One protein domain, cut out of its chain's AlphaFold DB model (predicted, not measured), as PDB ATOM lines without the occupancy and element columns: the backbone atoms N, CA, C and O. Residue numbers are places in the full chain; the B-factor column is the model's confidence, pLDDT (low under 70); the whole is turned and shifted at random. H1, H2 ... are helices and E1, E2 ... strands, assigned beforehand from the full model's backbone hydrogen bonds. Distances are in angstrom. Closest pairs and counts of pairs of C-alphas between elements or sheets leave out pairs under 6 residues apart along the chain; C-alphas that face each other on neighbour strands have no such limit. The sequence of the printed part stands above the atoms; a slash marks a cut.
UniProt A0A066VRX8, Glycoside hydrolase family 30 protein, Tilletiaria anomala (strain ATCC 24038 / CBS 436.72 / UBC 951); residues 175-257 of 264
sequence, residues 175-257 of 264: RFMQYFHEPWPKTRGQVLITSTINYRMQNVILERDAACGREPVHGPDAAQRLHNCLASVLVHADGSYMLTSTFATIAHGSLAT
ATOM      1  N   ARG A 175      31.716  80.547  79.449       48.50
ATOM      2  CA  ARG A 175      32.973  80.398  78.689       48.50
ATOM      3  C   ARG A 175      33.871  81.643  78.788       48.50
ATOM      4  O   ARG A 175      35.036  81.577  78.410       48.50
ATOM      5  N   PHE A 176      33.360  82.762  79.317       47.34
ATOM      6  CA  PHE A 176      34.107  83.995  79.549       47.34
ATOM      7  C   PHE A 176      35.387  83.791  80.374       47.34
ATOM      8  O   PHE A 176      36.349  84.514  80.123       47.34
ATOM      9  N   MET A 177      35.443  82.810  81.286       46.31
ATOM     10  CA  MET A 177      36.639  82.538  82.105       46.31
ATOM     11  C   MET A 177      37.453  81.306  81.670       46.31
ATOM     12  O   MET A 177      38.448  80.985  82.310       46.31
ATOM     13  N   GLN A 178      37.061  80.615  80.593       47.50
ATOM     14  CA  GLN A 178      37.578  79.280  80.242       47.50
ATOM     15  C   GLN A 178      38.652  79.264  79.134       47.50
ATOM     16  O   GLN A 178      39.029  78.189  78.669       47.50
ATOM     17  N   TYR A 179      39.155  80.422  78.685       45.44
ATOM     18  CA  TYR A 179      40.213  80.492  77.665       45.44
ATOM     19  C   TYR A 179      41.567  80.871  78.279       45.44
ATOM     20  O   TYR A 179      41.798  82.012  78.663       45.44
ATOM     21  N   PHE A 180      42.462  79.882  78.336       46.16
ATOM     22  CA  PHE A 180      43.760  79.911  79.025       46.16
ATOM     23  C   PHE A 180      44.924  80.466  78.183       46.16
ATOM     24  O   PHE A 180      46.008  80.708  78.703       46.16
ATOM     25  N   HIS A 181      44.708  80.686  76.884       45.22
ATOM     26  CA  HIS A 181      45.723  81.171  75.938       45.22
ATOM     27  C   HIS A 181      45.361  82.534  75.329       45.22
ATOM     28  O   HIS A 181      45.644  82.785  74.159       45.22
ATOM     29  N   GLU A 182      44.718  83.425  76.085       37.53
ATOM     30  CA  GLU A 182      44.511  84.801  75.623       37.53
ATOM     31  C   GLU A 182      45.613  85.738  76.160       37.53
ATOM     32  O   GLU A 182      45.788  85.845  77.373       37.53
ATOM     33  N   PRO A 183      46.345  86.460  75.292       37.56
ATOM     34  CA  PRO A 183      47.382  87.413  75.697       37.56
ATOM     35  C   PRO A 183      46.845  88.789  76.178       37.56
ATOM     36  O   PRO A 183      47.573  89.776  76.097       37.56
ATOM     37  N   TRP A 184      45.599  88.905  76.679       38.47
ATOM     38  CA  TRP A 184      44.919  90.196  76.968       38.47
ATOM     39  C   TRP A 184      44.052  90.184  78.274       38.47
ATOM     40  O   TRP A 184      43.817  89.115  78.829       38.47
ATOM     41  N   PRO A 185      43.639  91.351  78.843       45.59
ATOM     42  CA  PRO A 185      43.677  91.666  80.290       45.59
ATOM     43  C   PRO A 185      42.415  91.327  81.125       45.59
ATOM     44  O   PRO A 185      41.388  90.915  80.605       45.59
ATOM     45  N   LYS A 186      42.506  91.585  82.446       49.75
ATOM     46  CA  LYS A 186      41.573  91.398  83.597       49.75
ATOM     47  C   LYS A 186      40.078  91.799  83.438       49.75
ATOM     48  O   LYS A 186      39.349  91.834  84.427       49.75
ATOM     49  N   THR A 187      39.595  92.125  82.246       53.78
ATOM     50  CA  THR A 187      38.304  92.792  81.999       53.78
ATOM     51  C   THR A 187      37.078  91.884  82.141       53.78
ATOM     52  O   THR A 187      36.000  92.379  82.453       53.78
ATOM     53  N   ARG A 188      37.200  90.559  81.981       68.62
ATOM     54  CA  ARG A 188      36.028  89.654  81.994       68.62
ATOM     55  C   ARG A 188      35.463  89.364  83.390       68.62
ATOM     56  O   ARG A 188      34.248  89.338  83.550       68.62
ATOM     57  N   GLY A 189      36.320  89.227  84.405       72.44
ATOM     58  CA  GLY A 189      35.875  89.093  85.800       72.44
ATOM     59  C   GLY A 189      35.157  90.350  86.297       72.44
ATOM     60  O   GLY A 189      34.115  90.270  86.945       72.44
ATOM     61  N   GLN A 190      35.656  91.525  85.900       77.00
ATOM     62  CA  GLN A 190      34.980  92.794  86.160       77.00
ATOM     63  C   GLN A 190      33.600  92.830  85.505       77.00
ATOM     64  O   GLN A 190      32.649  93.180  86.187       77.00
ATOM     65  N   VAL A 191      33.471  92.436  84.230       79.69
ATOM     66  CA  VAL A 191      32.169  92.373  83.542       79.69
ATOM     67  C   VAL A 191      31.191  91.474  84.292       79.69
ATOM     68  O   VAL A 191      30.041  91.870  84.451       79.69
ATOM     69  N   LEU A 192      31.622  90.317  84.801       78.56
ATOM     70  CA  LEU A 192      30.755  89.446  85.596       78.56
ATOM     71  C   LEU A 192      30.234  90.161  86.855       78.56
ATOM     72  O   LEU A 192      29.024  90.230  87.067       78.56
ATOM     73  N   ILE A 193      31.123  90.736  87.668       81.19
ATOM     74  CA  ILE A 193      30.740  91.413  88.919       81.19
ATOM     75  C   ILE A 193      29.924  92.685  88.656       81.19
ATOM     76  O   ILE A 193      28.882  92.893  89.268       81.19
ATOM     77  N   THR A 194      30.345  93.546  87.731       82.50
ATOM     78  CA  THR A 194      29.626  94.797  87.464       82.50
ATOM     79  C   THR A 194      28.284  94.539  86.796       82.50
ATOM     80  O   THR A 194      27.311  95.197  87.150       82.50
ATOM     81  N   SER A 195      28.188  93.564  85.887       80.06
ATOM     82  CA  SER A 195      26.909  93.219  85.256       80.06
ATOM     83  C   SER A 195      25.948  92.623  86.272       80.06
ATOM     84  O   SER A 195      24.809  93.064  86.341       80.06
ATOM     85  N   THR A 196      26.392  91.680  87.106       79.50
ATOM     86  CA  THR A 196      25.531  91.099  88.151       79.50
ATOM     87  C   THR A 196      24.995  92.177  89.097       79.50
ATOM     88  O   THR A 196      23.785  92.232  89.311       79.50
ATOM     89  N   ILE A 197      25.836  93.113  89.550       80.50
ATOM     90  CA  ILE A 197      25.399  94.274  90.348       80.50
ATOM     91  C   ILE A 197      24.411  95.157  89.568       80.50
ATOM     92  O   ILE A 197      23.350  95.504  90.089       80.50
ATOM     93  N   ASN A 198      24.713  95.497  88.312       81.62
ATOM     94  CA  ASN A 198      23.848  96.332  87.470       81.62
ATOM     95  C   ASN A 198      22.475  95.684  87.217       81.62
ATOM     96  O   ASN A 198      21.471  96.387  87.115       81.62
ATOM     97  N   TYR A 199      22.418  94.352  87.173       79.75
ATOM     98  CA  TYR A 199      21.189  93.562  87.076       79.75
ATOM     99  C   TYR A 199      20.566  93.231  88.441       79.75
ATOM    100  O   TYR A 199      19.690  92.373  88.521       79.75
ATOM    101  N   ARG A 200      20.967  93.936  89.510       82.25
ATOM    102  CA  ARG A 200      20.421  93.819  90.874       82.25
ATOM    103  C   ARG A 200      20.550  92.420  91.482       82.25
ATOM    104  O   ARG A 200      19.762  92.050  92.353       82.25
ATOM    105  N   MET A 201      21.549  91.650  91.057       79.12
ATOM    106  CA  MET A 201      21.883  90.397  91.723       79.12
ATOM    107  C   MET A 201      22.393  90.685  93.130       79.12
ATOM    108  O   MET A 201      23.241  91.554  93.329       79.12
ATOM    109  N   GLN A 202      21.893  89.927  94.103       80.12
ATOM    110  CA  GLN A 202      22.287  90.086  95.503       80.12
ATOM    111  C   GLN A 202      23.646  89.451  95.806       80.12
ATOM    112  O   GLN A 202      24.337  89.882  96.721       80.12
ATOM    113  N   ASN A 203      24.031  88.414  95.061       81.25
ATOM    114  CA  ASN A 203      25.327  87.773  95.220       81.25
ATOM    115  C   ASN A 203      25.777  87.067  93.935       81.25
ATOM    116  O   ASN A 203      24.987  86.842  93.016       81.25
ATOM    117  N   VAL A 204      27.067  86.735  93.905       80.50
ATOM    118  CA  VAL A 204      27.736  85.993  92.835       80.50
ATOM    119  C   VAL A 204      28.433  84.799  93.469       80.50
ATOM    120  O   VAL A 204      29.165  84.960  94.443       80.50
ATOM    121  N   ILE A 205      28.207  83.612  92.914       79.06
ATOM    122  CA  ILE A 205      28.801  82.351  93.366       79.06
ATOM    123  C   ILE A 205      29.476  81.706  92.155       79.06
ATOM    124  O   ILE A 205      28.913  81.740  91.060       79.06
ATOM    125  N   LEU A 206      30.676  81.148  92.340       79.12
ATOM    126  CA  LEU A 206      31.416  80.440  91.291       79.12
ATOM    127  C   LEU A 206      31.503  78.943  91.620       79.12
ATOM    128  O   LEU A 206      31.466  78.553  92.780       79.12
ATOM    129  N   GLU A 207      31.577  78.114  90.578       70.62
ATOM    130  CA  GLU A 207      31.271  76.673  90.624       70.62
ATOM    131  C   GLU A 207      32.239  75.828  91.474       70.62
ATOM    132  O   GLU A 207      31.833  74.822  92.052       70.62
ATOM    133  N   ARG A 208      33.527  76.195  91.550       75.38
ATOM    134  CA  ARG A 208      34.539  75.420  92.288       75.38
ATOM    135  C   ARG A 208      35.500  76.318  93.048       75.38
ATOM    136  O   ARG A 208      36.207  77.126  92.447       75.38
ATOM    137  N   ASP A 209      35.609  76.092  94.351       76.31
ATOM    138  CA  ASP A 209      36.548  76.829  95.199       76.31
ATOM    139  C   ASP A 209      37.977  76.300  95.077       76.31
ATOM    140  O   ASP A 209      38.913  77.080  94.912       76.31
ATOM    141  N   ALA A 210      38.159  74.980  95.095       78.62
ATOM    142  CA  ALA A 210      39.471  74.362  94.960       78.62
ATOM    143  C   ALA A 210      39.425  73.108  94.083       78.62
ATOM    144  O   ALA A 210      38.454  72.352  94.110       78.62
ATOM    145  N   ALA A 211      40.493  72.864  93.326       77.81
ATOM    146  CA  ALA A 211      40.687  71.609  92.614       77.81
ATOM    147  C   ALA A 211      42.148  71.153  92.659       77.81
ATOM    148  O   ALA A 211      43.066  71.970  92.629       77.81
ATOM    149  N   CYS A 212      42.356  69.837  92.724       72.25
ATOM    150  CA  CYS A 212      43.687  69.235  92.727       72.25
ATOM    151  C   CYS A 212      44.126  68.895  91.295       72.25
ATOM    152  O   CYS A 212      43.343  68.297  90.556       72.25
ATOM    153  N   GLY A 213      45.367  69.212  90.911       65.81
ATOM    154  CA  GLY A 213      45.958  68.742  89.647       65.81
ATOM    155  C   GLY A 213      46.809  69.762  88.882       65.81
ATOM    156  O   GLY A 213      47.080  70.866  89.353       65.81
ATOM    157  N   ARG A 214      47.267  69.357  87.689       56.91
ATOM    158  CA  ARG A 214      47.842  70.248  86.664       56.91
ATOM    159  C   ARG A 214      46.735  70.664  85.696       56.91
ATOM    160  O   ARG A 214      45.794  69.902  85.506       56.91
ATOM    161  N   GLU A 215      46.848  71.845  85.095       52.50
ATOM    162  CA  GLU A 215      45.961  72.241  83.998       52.50
ATOM    163  C   GLU A 215      46.163  71.342  82.760       52.50
ATOM    164  O   GLU A 215      47.309  70.997  82.451       52.50
ATOM    165  N   PRO A 216      45.085  70.986  82.033       52.91
ATOM    166  CA  PRO A 216      43.678  71.172  82.392       52.91
ATOM    167  C   PRO A 216      43.292  70.256  83.561       52.91
ATOM    168  O   PRO A 216      43.695  69.095  83.618       52.91
ATOM    169  N   VAL A 217      42.524  70.798  84.507       51.25
ATOM    170  CA  VAL A 217      42.202  70.133  85.773       51.25
ATOM    171  C   VAL A 217      41.370  68.876  85.518       51.25
ATOM    172  O   VAL A 217      40.158  68.924  85.317       51.25
ATOM    173  N   HIS A 218      42.031  67.729  85.585       51.03
ATOM    174  CA  HIS A 218      41.396  66.432  85.747       51.03
ATOM    175  C   HIS A 218      41.285  66.158  87.246       51.03
ATOM    176  O   HIS A 218      42.130  65.481  87.830       51.03
ATOM    177  N   GLY A 219      40.266  66.727  87.897       51.38
ATOM    178  CA  GLY A 219      39.902  66.266  89.235       51.38
ATOM    179  C   GLY A 219      39.561  64.764  89.208       51.38
ATOM    180  O   GLY A 219      39.382  64.202  88.124       51.38
ATOM    181  N   PRO A 220      39.402  64.102  90.367       48.56
ATOM    182  CA  PRO A 220      38.951  62.706  90.456       48.56
ATOM    183  C   PRO A 220      37.497  62.488  89.972       48.56
ATOM    184  O   PRO A 220      36.843  61.530  90.376       48.56
ATOM    185  N   ASP A 221      36.974  63.370  89.116       50.22
ATOM    186  CA  ASP A 221      35.603  63.355  88.640       50.22
ATOM    187  C   ASP A 221      35.300  62.074  87.865       50.22
ATOM    188  O   ASP A 221      35.870  61.768  86.810       50.22
ATOM    189  N   ALA A 222      34.311  61.358  88.389       46.16
ATOM    190  CA  ALA A 222      33.545  60.393  87.638       46.16
ATOM    191  C   ALA A 222      32.920  61.118  86.428       46.16
ATOM    192  O   ALA A 222      32.016  61.933  86.578       46.16
ATOM    193  N   ALA A 223      33.413  60.788  85.233       46.44
ATOM    194  CA  ALA A 223      32.937  61.215  83.913       46.44
ATOM    195  C   ALA A 223      33.379  62.610  83.403       46.44
ATOM    196  O   ALA A 223      32.682  63.602  83.562       46.44
ATOM    197  N   GLN A 224      34.493  62.639  82.650       50.72
ATOM    198  CA  GLN A 224      34.671  63.211  81.286       50.72
ATOM    199  C   GLN A 224      33.980  64.538  80.844       50.72
ATOM    200  O   GLN A 224      33.888  64.791  79.643       50.72
ATOM    201  N   ARG A 225      33.434  65.390  81.717       56.16
ATOM    202  CA  ARG A 225      32.479  66.429  81.271       56.16
ATOM    203  C   ARG A 225      33.004  67.846  81.171       56.16
ATOM    204  O   ARG A 225      32.613  68.550  80.247       56.16
ATOM    205  N   LEU A 226      33.859  68.279  82.085       59.25
ATOM    206  CA  LEU A 226      34.309  69.668  82.132       59.25
ATOM    207  C   LEU A 226      35.827  69.697  82.095       59.25
ATOM    208  O   LEU A 226      36.493  69.924  83.095       59.25
ATOM    209  N   HIS A 227      36.380  69.445  80.909       59.59
ATOM    210  CA  HIS A 227      37.829  69.403  80.715       59.59
ATOM    211  C   HIS A 227      38.524  70.760  80.927       59.59
ATOM    212  O   HIS A 227      39.745  70.788  80.984       59.59
ATOM    213  N   ASN A 228      37.773  71.858  81.098       65.06
ATOM    214  CA  ASN A 228      38.300  73.225  81.134       65.06
ATOM    215  C   ASN A 228      37.700  74.101  82.258       65.06
ATOM    216  O   ASN A 228      37.718  75.327  82.142       65.06
ATOM    217  N   CYS A 229      37.134  73.522  83.323       67.44
ATOM    218  CA  CYS A 229      36.654  74.332  84.449       67.44
ATOM    219  C   CYS A 229      37.795  74.649  85.420       67.44
ATOM    220  O   CYS A 229      38.385  73.752  86.022       67.44
ATOM    221  N   LEU A 230      38.086  75.941  85.587       70.75
ATOM    222  CA  LEU A 230      39.004  76.430  86.611       70.75
ATOM    223  C   LEU A 230      38.301  76.543  87.954       70.75
ATOM    224  O   LEU A 230      37.290  77.236  88.068       70.75
ATOM    225  N   ALA A 231      38.898  75.946  88.980       82.00
ATOM    226  CA  ALA A 231      38.583  76.314  90.351       82.00
ATOM    227  C   ALA A 231      39.199  77.676  90.709       82.00
ATOM    228  O   ALA A 231      40.143  78.133  90.060       82.00
ATOM    229  N   SER A 232      38.695  78.319  91.762       85.81
ATOM    230  CA  SER A 232      39.292  79.533  92.333       85.81
ATOM    231  C   SER A 232      40.747  79.294  92.756       85.81
ATOM    232  O   SER A 232      41.625  80.114  92.486       85.81
ATOM    233  N   VAL A 233      41.030  78.136  93.346       87.88
ATOM    234  CA  VAL A 233      42.369  77.727  93.774       87.88
ATOM    235  C   VAL A 233      42.736  76.392  93.128       87.88
ATOM    236  O   VAL A 233      41.989  75.420  93.221       87.88
ATOM    237  N   LEU A 234      43.905  76.315  92.494       86.00
ATOM    238  CA  LEU A 234      44.487  75.042  92.066       86.00
ATOM    239  C   LEU A 234      45.500  74.587  93.106       86.00
ATOM    240  O   LEU A 234      46.421  75.332  93.424       86.00
ATOM    241  N   VAL A 235      45.332  73.379  93.632       86.69
ATOM    242  CA  VAL A 235      46.252  72.765  94.596       86.69
ATOM    243  C   VAL A 235      47.083  71.709  93.874       86.69
ATOM    244  O   VAL A 235      46.557  70.821  93.198       86.69
ATOM    245  N   HIS A 236      48.399  71.810  93.994       85.06
ATOM    246  CA  HIS A 236      49.347  70.900  93.371       85.06
ATOM    247  C   HIS A 236      49.720  69.753  94.316       85.06
ATOM    248  O   HIS A 236      49.551  69.828  95.533       85.06
ATOM    249  N   ALA A 237      50.235  68.663  93.744       86.25
ATOM    250  CA  ALA A 237      50.572  67.453  94.495       86.25
ATOM    251  C   ALA A 237      51.682  67.663  95.543       86.25
ATOM    252  O   ALA A 237      51.761  66.908  96.506       86.25
ATOM    253  N   ASP A 238      52.524  68.684  95.371       90.38
ATOM    254  CA  ASP A 238      53.574  69.072  96.319       90.38
ATOM    255  C   ASP A 238      53.067  69.990  97.449       90.38
ATOM    256  O   ASP A 238      53.855  70.466  98.265       90.38
ATOM    257  N   GLY A 239      51.756  70.251  97.505       90.06
ATOM    258  CA  GLY A 239      51.127  71.144  98.477       90.06
ATOM    259  C   GLY A 239      51.220  72.629  98.119       90.06
ATOM    260  O   GLY A 239      50.648  73.456  98.833       90.06
ATOM    261  N   SER A 240      51.899  72.993  97.025       92.44
ATOM    262  CA  SER A 240      51.839  74.356  96.492       92.44
ATOM    263  C   SER A 240      50.464  74.641  95.876       92.44
ATOM    264  O   SER A 240      49.681  73.727  95.604       92.44
ATOM    265  N   TYR A 241      50.133  75.919  95.677       93.06
ATOM    266  CA  TYR A 241      48.851  76.313  95.095       93.06
ATOM    267  C   TYR A 241      48.973  77.528  94.173       93.06
ATOM    268  O   TYR A 241      49.874  78.355  94.320       93.06
ATOM    269  N   MET A 242      48.014  77.657  93.257       89.00
ATOM    270  CA  MET A 242      47.846  78.799  92.365       89.00
ATOM    271  C   MET A 242      46.459  79.416  92.553       89.00
ATOM    272  O   MET A 242      45.446  78.720  92.547       89.00
ATOM    273  N   LEU A 243      46.411  80.742  92.698       88.25
ATOM    274  CA  LEU A 243      45.166  81.509  92.690       88.25
ATOM    275  C   LEU A 243      44.808  81.855  91.245       88.25
ATOM    276  O   LEU A 243      45.617  82.461  90.539       88.25
ATOM    277  N   THR A 244      43.612  81.485  90.802       85.38
ATOM    278  CA  THR A 244      43.176  81.722  89.422       85.38
ATOM    279  C   THR A 244      42.497  83.087  89.272       85.38
ATOM    280  O   THR A 244      42.243  83.812  90.242       85.38
ATOM    281  N   SER A 245      42.165  83.458  88.035       81.69
ATOM    282  CA  SER A 245      41.353  84.647  87.746       81.69
ATOM    283  C   SER A 245      39.976  84.599  88.427       81.69
ATOM    284  O   SER A 245      39.453  85.646  88.817       81.69
ATOM    285  N   THR A 246      39.426  83.401  88.640       81.69
ATOM    286  CA  THR A 246      38.195  83.140  89.401       81.69
ATOM    287  C   THR A 246      38.333  83.624  90.846       81.69
ATOM    288  O   THR A 246      37.500  84.405  91.311       81.69
ATOM    289  N   PHE A 247      39.437  83.275  91.524       87.31
ATOM    290  CA  PHE A 247      39.715  83.768  92.879       87.31
ATOM    291  C   PHE A 247      39.855  85.286  92.908       87.31
ATOM    292  O   PHE A 247      39.229  85.945  93.733       87.31
ATOM    293  N   ALA A 248      40.638  85.859  91.989       86.69
ATOM    294  CA  ALA A 248      40.816  87.308  91.937       86.69
ATOM    295  C   ALA A 248      39.479  88.039  91.717       86.69
ATOM    296  O   ALA A 248      39.263  89.095  92.306       86.69
ATOM    297  N   THR A 249      38.581  87.487  90.900       84.44
ATOM    298  CA  THR A 249      37.259  88.068  90.625       84.44
ATOM    299  C   THR A 249      36.395  88.112  91.883       84.44
ATOM    300  O   THR A 249      35.885  89.179  92.227       84.44
ATOM    301  N   ILE A 250      36.287  86.991  92.608       85.50
ATOM    302  CA  ILE A 250      35.535  86.947  93.871       85.50
ATOM    303  C   ILE A 250      36.192  87.846  94.913       85.50
ATOM    304  O   ILE A 250      35.492  88.629  95.537       85.50
ATOM    305  N   ALA A 251      37.514  87.771  95.084       88.12
ATOM    306  CA  ALA A 251      38.222  88.520  96.119       88.12
ATOM    307  C   ALA A 251      38.080  90.040  95.946       88.12
ATOM    308  O   ALA A 251      37.864  90.749  96.924       88.12
ATOM    309  N   HIS A 252      38.162  90.556  94.714       86.25
ATOM    310  CA  HIS A 252      37.911  91.980  94.471       86.25
ATOM    311  C   HIS A 252      36.436  92.335  94.653       86.25
ATOM    312  O   HIS A 252      36.141  93.371  95.241       86.25
ATOM    313  N   GLY A 253      35.517  91.493  94.161       84.62
ATOM    314  CA  GLY A 253      34.082  91.708  94.323       84.62
ATOM    315  C   GLY A 253      33.684  91.778  95.797       84.62
ATOM    316  O   GLY A 253      33.087  92.764  96.212       84.62
ATOM    317  N   SER A 254      34.087  90.785  96.591       86.50
ATOM    318  CA  SER A 254      33.785  90.703  98.021       86.50
ATOM    319  C   SER A 254      34.442  91.821  98.825       86.50
ATOM    320  O   SER A 254      33.796  92.386  99.701       86.50
ATOM    321  N   LEU A 255      35.684  92.207  98.512       85.69
ATOM    322  CA  LEU A 255      36.342  93.332  99.183       85.69
ATOM    323  C   LEU A 255      35.660  94.671  98.863       85.69
ATOM    324  O   LEU A 255      35.549  95.527  99.735       85.69
ATOM    325  N   ALA A 256      35.202  94.858  97.622       82.75
ATOM    326  CA  ALA A 256      34.547  96.091  97.197       82.75
ATOM    327  C   ALA A 256      33.116  96.233  97.738       82.75
ATOM    328  O   ALA A 256      32.645  97.358  97.923       82.75
ATOM    329  N   THR A 257      32.413  95.122  97.981       78.88
ATOM    330  CA  THR A 257      31.024  95.128  98.471       78.88
ATOM    331  C   THR A 257      30.897  94.876  99.972       78.88
ATOM    332  O   THR A 257      29.904  95.295 100.564       78.88
TER     333      THR A 257
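Overview. This is residues 175 to 257 of the 264 residues of the protein "Glycoside hydrolase family 30 protein" of Tilletiaria anomala (strain ATCC 24038 / CBS 436.72 / UBC 951) (UniProt A0A066VRX8). Two helices at one end and a small three-stranded sheet at the other make this domain, with H2 leading from the sheet back to H1, on which it packs at a steep tilt. Long loops make up much of the rest: residues 199 to 209 run back from the helix end to the sheet, and residues 213 to 232 make a wide loop between E1 and E2. The 83 printed residues hold two named helices and three named strands, in the order H1, E1, E2, E3, H2; the sheet has the order E1, E2, E3 and is mixed. The class is mixed, helices and strands, with under half of the residues in named elements. The whole is only just compact, close to loose, with a radius of gyration of the C-alphas of 13.8 A, and the C-alphas span 38 by 28 by 24 A.

Arrangement. From the first printed residue, residues 175 to 186 hold no named element, and H1, residues 187 to 198, follows. H1 touches H2, residues 245 to 257, with its residues 189 to 193 alone; the closest C-alphas of the two are those of Gly 189 and Thr 249, 5.1 A apart. The two helices run the same way at a steep tilt of 38 degrees. In both H1 and H2 every O i to N i+4 pair is within hydrogen-bond range. A long link joins H1 to E1, residues 210 to 212, an edge strand of the sheet. The inner strand E2, residues 233 to 235, is parallel to E1, with 26 degrees between their directions. N 211 and O 233 are within hydrogen-bond range at 3.0 A, and so are N 235 and O 211 at 2.9 A. E3, residues 241 to 243, is the other edge strand and is antiparallel to E2, at 167 degrees; the two form a hairpin. Across this pair N 234 and O 242 are 2.9 A apart, and N 242 and O 234 are 2.8 A apart, both within hydrogen-bond range. H2 is on the sheet but only grazes it, with its residues 245 to 248; the closest C-alphas of E2 and H2 are those of Val 233 and Phe 247, 6.7 A apart. H1 is not on the sheet, and it is apart from E2 and from E3.

Along the chain. H1 runs from Thr 187, with its C-alpha at (38.304, 92.792, 81.999), to Asn 198, 15.9 A from first to last C-alpha. E1 runs from Ala 210, with its C-alpha at (39.471, 74.362, 94.960), to Cys 212 and measures 7.0 A. E2 runs from Val 233 to Val 235 over 6.4 A, and E3 from Tyr 241 to Leu 243 over 6.8 A. H2, the longest helix by residues with 13, measures 18.2 A from Ser 245 to Thr 257, whose C-alpha is at (31.024, 95.128, 98.471).

Size, cuts and confidence. The two C-alphas farthest apart are those of Arg 200 and Asp 238, at 41.7 A; those of Arg 175 and Thr 257, the first and last printed residues, are 24.7 A apart. The printed part has no cut. The links from H1 to E1 and from E1 to E2 are long, with 11 and 20 residues; those from E2 to E3 and from E3 to H2 are tight. The mean pLDDT of the printed part is 70.8, and 31 residues are under 70, namely residues 175 to 188, of which 187 and 188 belong to H1, and residues 213 to 229.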